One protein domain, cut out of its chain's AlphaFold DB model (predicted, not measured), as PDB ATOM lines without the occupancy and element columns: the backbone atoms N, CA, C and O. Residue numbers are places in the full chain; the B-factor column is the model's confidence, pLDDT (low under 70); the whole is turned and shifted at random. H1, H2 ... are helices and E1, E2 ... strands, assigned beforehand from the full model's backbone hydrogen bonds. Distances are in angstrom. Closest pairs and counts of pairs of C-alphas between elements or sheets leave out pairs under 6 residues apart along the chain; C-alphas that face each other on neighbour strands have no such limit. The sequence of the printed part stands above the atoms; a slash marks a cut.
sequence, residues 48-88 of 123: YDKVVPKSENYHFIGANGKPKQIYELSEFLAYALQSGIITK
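This is residues 48 to 88 of the 123 residues of an uncharacterized protein of Helicobacter macacae MIT 99-5501 (UniProt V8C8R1). A small two-stranded hairpin, E1 and E2, has a long looping link at one end and a single helix, H1, leading away from the other end, in a loose, elongated outline. The link, residues 52 to 66, folds back so that its residues 60 to 61 pair antiparallel with residues 67 to 68 of E2, while residues 79 to 84, of which 79 to 82 belong to H1, stick out free. The printed part has 41 residues with two named strands and one named helix, in the order E1, E2, H1; the sheet, E1 - E2, is antiparallel. The class is mixed, helices and strands, with under half of the residues in named elements. The radius of gyration of the C-alphas is 11.7 A and the spans are 32 by 18 by 16 A.

E1 is residues 49 to 51, beginning at C-alpha 49 at (22.209, 9.381, 5.387). E2 is residues 67 to 70, 10.5 A long, beginning at C-alpha 67 at (18.250, 10.395, 14.352). H1 is residues 73 to 82, 14.4 A from first to last C-alpha, ending at C-alpha 82 at (18.454, 24.705, -4.088).

E1 and E2 form a hairpin of antiparallel neighbour strands, with 146 degrees between their directions. The C-alphas of Val 51 and Lys 68 face each other at 4.7 A. N 50 and O 69 are within hydrogen-bond range at 3.0 A, as are N 69 and O 50 at 3.0 A. The closest C-alphas of E1 and H1 are those of Asp 49 and Ser 74, 7.0 A apart. In H1 every O i to N i+4 pair is within hydrogen-bond range.

The two C-alphas farthest apart are those of Ser 55 and Ile 85, at 33.3 A. The printed part has no cut. The link from E1 to E2 is long, with 15 residues, and the link from E2 to H1 is tight, with 2. The mean pLDDT of the printed part is 96.4, and no printed residue is under 70.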
ATOM      1  N   TYR A  48      23.245   7.739   1.666       97.69
ATOM      2  CA  TYR A  48      22.271   8.834   1.582       97.69
ATOM      3  C   TYR A  48      21.918   9.436   2.946       97.69
ATOM      4  O   TYR A  48      21.193  10.427   3.008       97.69
ATOM      5  N   ASP A  49      22.388   8.850   4.044       97.75
ATOM      6  CA  ASP A  49      22.209   9.381   5.387       97.75
ATOM      7  C   ASP A  49      23.377   8.979   6.296       97.75
ATOM      8  O   ASP A  49      24.195   8.116   5.959       97.75
ATOM      9  N   LYS A  50      23.456   9.617   7.465       96.94
ATOM     10  CA  LYS A  50      24.320   9.189   8.569       96.94
ATOM     11  C   LYS A  50      23.572   9.265   9.894       96.94
ATOM     12  O   LYS A  50      22.727  10.138  10.085       96.94
ATOM     13  N   VAL A  51      23.868   8.340  10.807       97.38
ATOM     14  CA  VAL A  51      23.341   8.373  12.182       97.38
ATOM     15  C   VAL A  51      24.072   9.448  12.968       97.38
ATOM     16  O   VAL A  51      25.297   9.517  12.896       97.38
ATOM     17  N   VAL A  52      23.328  10.236  13.740       96.81
ATOM     18  CA  VAL A  52      23.893  11.231  14.657       96.81
ATOM     19  C   VAL A  52      23.374  11.032  16.086       96.81
ATOM     20  O   VAL A  52      22.290  10.463  16.273       96.81
ATOM     21  N   PRO A  53      24.131  11.462  17.112       94.69
ATOM     22  CA  PRO A  53      23.649  11.507  18.489       94.69
ATOM     23  C   PRO A  53      22.394  12.378  18.633       94.69
ATOM     24  O   PRO A  53      22.224  13.362  17.920       94.69
ATOM     25  N   LYS A  54      21.530  12.069  19.612       88.06
ATOM     26  CA  LYS A  54      20.311  12.860  19.891       88.06
ATOM     27  C   LYS A  54      20.593  14.302  20.333       88.06
ATOM     28  O   LYS A  54      19.696  15.132  20.267       88.06
ATOM     29  N   SER A  55      21.800  14.573  20.825       91.62
ATOM     30  CA  SER A  55      22.252  15.907  21.224       91.62
ATOM     31  C   SER A  55      22.583  16.811  20.037       91.62
ATOM     32  O   SER A  55      22.719  18.016  20.217       91.62
ATOM     33  N   GLU A  56      22.750  16.245  18.841       92.25
ATOM     34  CA  GLU A  56      23.037  16.994  17.622       92.25
ATOM     35  C   GLU A  56      21.756  17.249  16.822       92.25
ATOM     36  O   GLU A  56      20.787  16.489  16.883       92.25
ATOM     37  N   ASN A  57      21.766  18.314  16.018       93.75
ATOM     38  CA  ASN A  57      20.672  18.595  15.094       93.75
ATOM     39  C   ASN A  57      20.534  17.448  14.087       93.75
ATOM     40  O   ASN A  57      21.512  17.043  13.463       93.75
ATOM     41  N   TYR A  58      19.321  16.949  13.875       96.06
ATOM     42  CA  TYR A  58      19.036  15.905  12.893       96.06
ATOM     43  C   TYR A  58      17.965  16.381  11.907       96.06
ATOM     44  O   TYR A  58      17.204  17.300  12.193       96.06
ATOM     45  N   HIS A  59      17.925  15.761  10.729       96.44
ATOM     46  CA  HIS A  59      16.994  16.120   9.658       96.44
ATOM     47  C   HIS A  59      15.715  15.279   9.703       96.44
ATOM     48  O   HIS A  59      14.637  15.776   9.397       96.44
ATOM     49  N   PHE A  60      15.826  13.998  10.065       96.50
ATOM     50  CA  PHE A  60      14.690  13.081  10.168       96.50
ATOM     51  C   PHE A  60      15.008  11.893  11.088       96.50
ATOM     52  O   PHE A  60      16.162  11.666  11.463       96.50
ATOM     53  N   ILE A  61      13.979  11.124  11.443       97.12
ATOM     54  CA  ILE A  61      14.127   9.834  12.124       97.12
ATOM     55  C   ILE A  61      14.045   8.731  11.072       97.12
ATOM     56  O   ILE A  61      13.078   8.665  10.315       97.12
ATOM     57  N   GLY A  62      15.073   7.887  10.994       96.62
ATOM     58  CA  GLY A  62      15.096   6.769  10.051       96.62
ATOM     59  C   GLY A  62      14.132   5.648  10.446       96.62
ATOM     60  O   GLY A  62      13.691   5.569  11.590       96.62
ATOM     61  N   ALA A  63      13.882   4.710   9.528       95.81
ATOM     62  CA  ALA A  63      13.052   3.527   9.793       95.81
ATOM     63  C   ALA A  63      13.568   2.663  10.965       95.81
ATOM     64  O   ALA A  63      12.810   1.944  11.601       95.81
ATOM     65  N   ASN A  64      14.857   2.774  11.296       95.88
ATOM     66  CA  ASN A  64      15.473   2.127  12.455       95.88
ATOM     67  C   ASN A  64      15.294   2.896  13.784       95.88
ATOM     68  O   ASN A  64      15.943   2.555  14.773       95.88
ATOM     69  N   GLY A  65      14.494   3.968  13.806       96.56
ATOM     70  CA  GLY A  65      14.224   4.795  14.986       96.56
ATOM     71  C   GLY A  65      15.372   5.717  15.415       96.56
ATOM     72  O   GLY A  65      15.294   6.340  16.475       96.56
ATOM     73  N   LYS A  66      16.455   5.815  14.632       97.31
ATOM     74  CA  LYS A  66      17.627   6.638  14.975       97.31
ATOM     75  C   LYS A  66      17.559   8.027  14.320       97.31
ATOM     76  O   LYS A  66      17.094   8.118  13.182       97.31
ATOM     77  N   PRO A  67      18.070   9.087  14.979       97.81
ATOM     78  CA  PRO A  67      18.250  10.395  14.352       97.81
ATOM     79  C   PRO A  67      19.233  10.319  13.181       97.81
ATOM     80  O   PRO A  67      20.302   9.706  13.294       97.81
ATOM     81  N   LYS A  68      18.868  10.936  12.056       98.12
ATOM     82  CA  LYS A  68      19.643  10.933  10.815       98.12
ATOM     83  C   LYS A  68      19.900  12.345  10.308       98.12
ATOM     84  O   LYS A  68      19.030  13.211  10.379       98.12
ATOM     85  N   GLN A  69      21.077  12.561   9.735       97.81
ATOM     86  CA  GLN A  69      21.368  13.723   8.898       97.81
ATOM     87  C   GLN A  69      21.521  13.312   7.434       97.81
ATOM     88  O   GLN A  69      21.906  12.174   7.152       97.81
ATOM     89  N   ILE A  70      21.251  14.253   6.524       97.00
ATOM     90  CA  ILE A  70      21.624  14.105   5.114       97.00
ATOM     91  C   ILE A  70      23.144  13.940   4.989       97.00
ATOM     92  O   ILE A  70      23.904  14.468   5.804       97.00
ATOM     93  N   TYR A  71      23.567  13.142   4.016       97.00
ATOM     94  CA  TYR A  71      24.959  12.786   3.776       97.00
ATOM     95  C   TYR A  71      25.105  12.215   2.360       97.00
ATOM     96  O   TYR A  71      24.281  11.398   1.942       97.00
ATOM     97  N   GLU A  72      26.152  12.616   1.638       96.69
ATOM     98  CA  GLU A  72      26.479  12.144   0.287       96.69
ATOM     99  C   GLU A  72      25.327  12.346  -0.711       96.69
ATOM    100  O   GLU A  72      25.086  13.473  -1.144       96.69
ATOM    101  N   LEU A  73      24.598  11.290  -1.096       97.38
ATOM    102  CA  LEU A  73      23.571  11.368  -2.141       97.38
ATOM    103  C   LEU A  73      22.501  12.426  -1.839       97.38
ATOM    104  O   LEU A  73      22.099  13.187  -2.719       97.38
ATOM    105  N   SER A  74      22.049  12.498  -0.588       97.19
ATOM    106  CA  SER A  74      21.017  13.456  -0.186       97.19
ATOM    107  C   SER A  74      21.531  14.899  -0.120       97.19
ATOM    108  O   SER A  74      20.740  15.822  -0.302       97.19
ATOM    109  N   GLU A  75      22.840  15.115   0.055       96.81
ATOM    110  CA  GLU A  75      23.455  16.445  -0.045       96.81
ATOM    111  C   GLU A  75      23.460  16.938  -1.496       96.81
ATOM    112  O   GLU A  75      23.104  18.089  -1.747       96.81
ATOM    113  N   PHE A  76      23.765  16.061  -2.465       97.00
ATOM    114  CA  PHE A  76      23.619  16.403  -3.886       97.00
ATOM    115  C   PHE A  76      22.176  16.735  -4.237       97.00
ATOM    116  O   PHE A  76      21.939  17.705  -4.954       97.00
ATOM    117  N   LEU A  77      21.214  15.962  -3.725       96.62
ATOM    118  CA  LEU A  77      19.798  16.204  -3.989       96.62
ATOM    119  C   LEU A  77      19.347  17.557  -3.420       96.62
ATOM    120  O   LEU A  77      18.681  18.329  -4.111       96.62
ATOM    121  N   ALA A  78      19.756  17.877  -2.188       95.94
ATOM    122  CA  ALA A  78      19.478  19.169  -1.569       95.94
ATOM    123  C   ALA A  78      20.112  20.323  -2.362       95.94
ATOM    124  O   ALA A  78      19.438  21.313  -2.650       95.94
ATOM    125  N   TYR A  79      21.375  20.176  -2.772       97.12
ATOM    126  CA  TYR A  79      22.070  21.162  -3.598       97.12
ATOM    127  C   TYR A  79      21.401  21.350  -4.966       97.12
ATOM    128  O   TYR A  79      21.199  22.483  -5.404       97.12
ATOM    129  N   ALA A  80      21.029  20.263  -5.641       97.19
ATOM    130  CA  ALA A  80      20.366  20.301  -6.940       97.19
ATOM    131  C   ALA A  80      19.010  21.015  -6.855       97.19
ATOM    132  O   ALA A  80      18.687  21.821  -7.726       97.19
ATOM    133  N   LEU A  81      18.248  20.779  -5.783       96.75
ATOM    134  CA  LEU A  81      16.974  21.458  -5.556       96.75
ATOM    135  C   LEU A  81      17.173  22.954  -5.272       96.75
ATOM    136  O   LEU A  81      16.470  23.787  -5.835       96.75
ATOM    137  N   GLN A  82      18.145  23.307  -4.424       96.69
ATOM    138  CA  GLN A  82      18.454  24.705  -4.088       96.69
ATOM    139  C   GLN A  82      18.980  25.503  -5.286       96.69
ATOM    140  O   GLN A  82      18.708  26.694  -5.401       96.69
ATOM    141  N   SER A  83      19.725  24.850  -6.176       97.06
ATOM    142  CA  SER A  83      20.264  25.458  -7.398       97.06
ATOM    143  C   SER A  83      19.291  25.438  -8.580       97.06
ATOM    144  O   SER A  83      19.620  25.980  -9.632       97.06
ATOM    145  N   GLY A  84      18.108  24.833  -8.430       97.44
ATOM    146  CA  GLY A  84      17.111  24.727  -9.496       97.44
ATOM    147  C   GLY A  84      17.479  23.752 -10.620       97.44
ATOM    148  O   GLY A  84      16.840  23.780 -11.666       97.44
ATOM    149  N   ILE A  85      18.485  22.890 -10.418       97.62
ATOM    150  CA  ILE A  85      18.839  21.800 -11.350       97.62
ATOM    151  C   ILE A  85      17.711  20.767 -11.406       97.62
ATOM    152  O   ILE A  85      17.448  20.200 -12.461       97.62
ATOM    153  N   ILE A  86      17.053  20.542 -10.268       97.62
ATOM    154  CA  ILE A  86      15.826  19.753 -10.171       97.62
ATOM    155  C   ILE A  86      14.725  20.598  -9.544       97.62
ATOM    156  O   ILE A  86      14.965  21.496  -8.733       97.62
ATOM    157  N   THR A  87      13.494  20.275  -9.895       97.88
ATOM    158  CA  THR A  87      12.292  20.970  -9.462       97.88
ATOM    159  C   THR A  87      11.618  20.252  -8.296       97.88
ATOM    160  O   THR A  87      11.769  19.049  -8.070       97.88
ATOM    161  N   LYS A  88      10.772  20.986  -7.566       97.25
ATOM    162  CA  LYS A  88       9.899  20.392  -6.545       97.25
ATOM    163  C   LYS A  88       8.983  19.306  -7.120       97.25
ATOM    164  O   LYS A  88       8.719  18.320  -6.438       97.25
TER     165      LYS A  88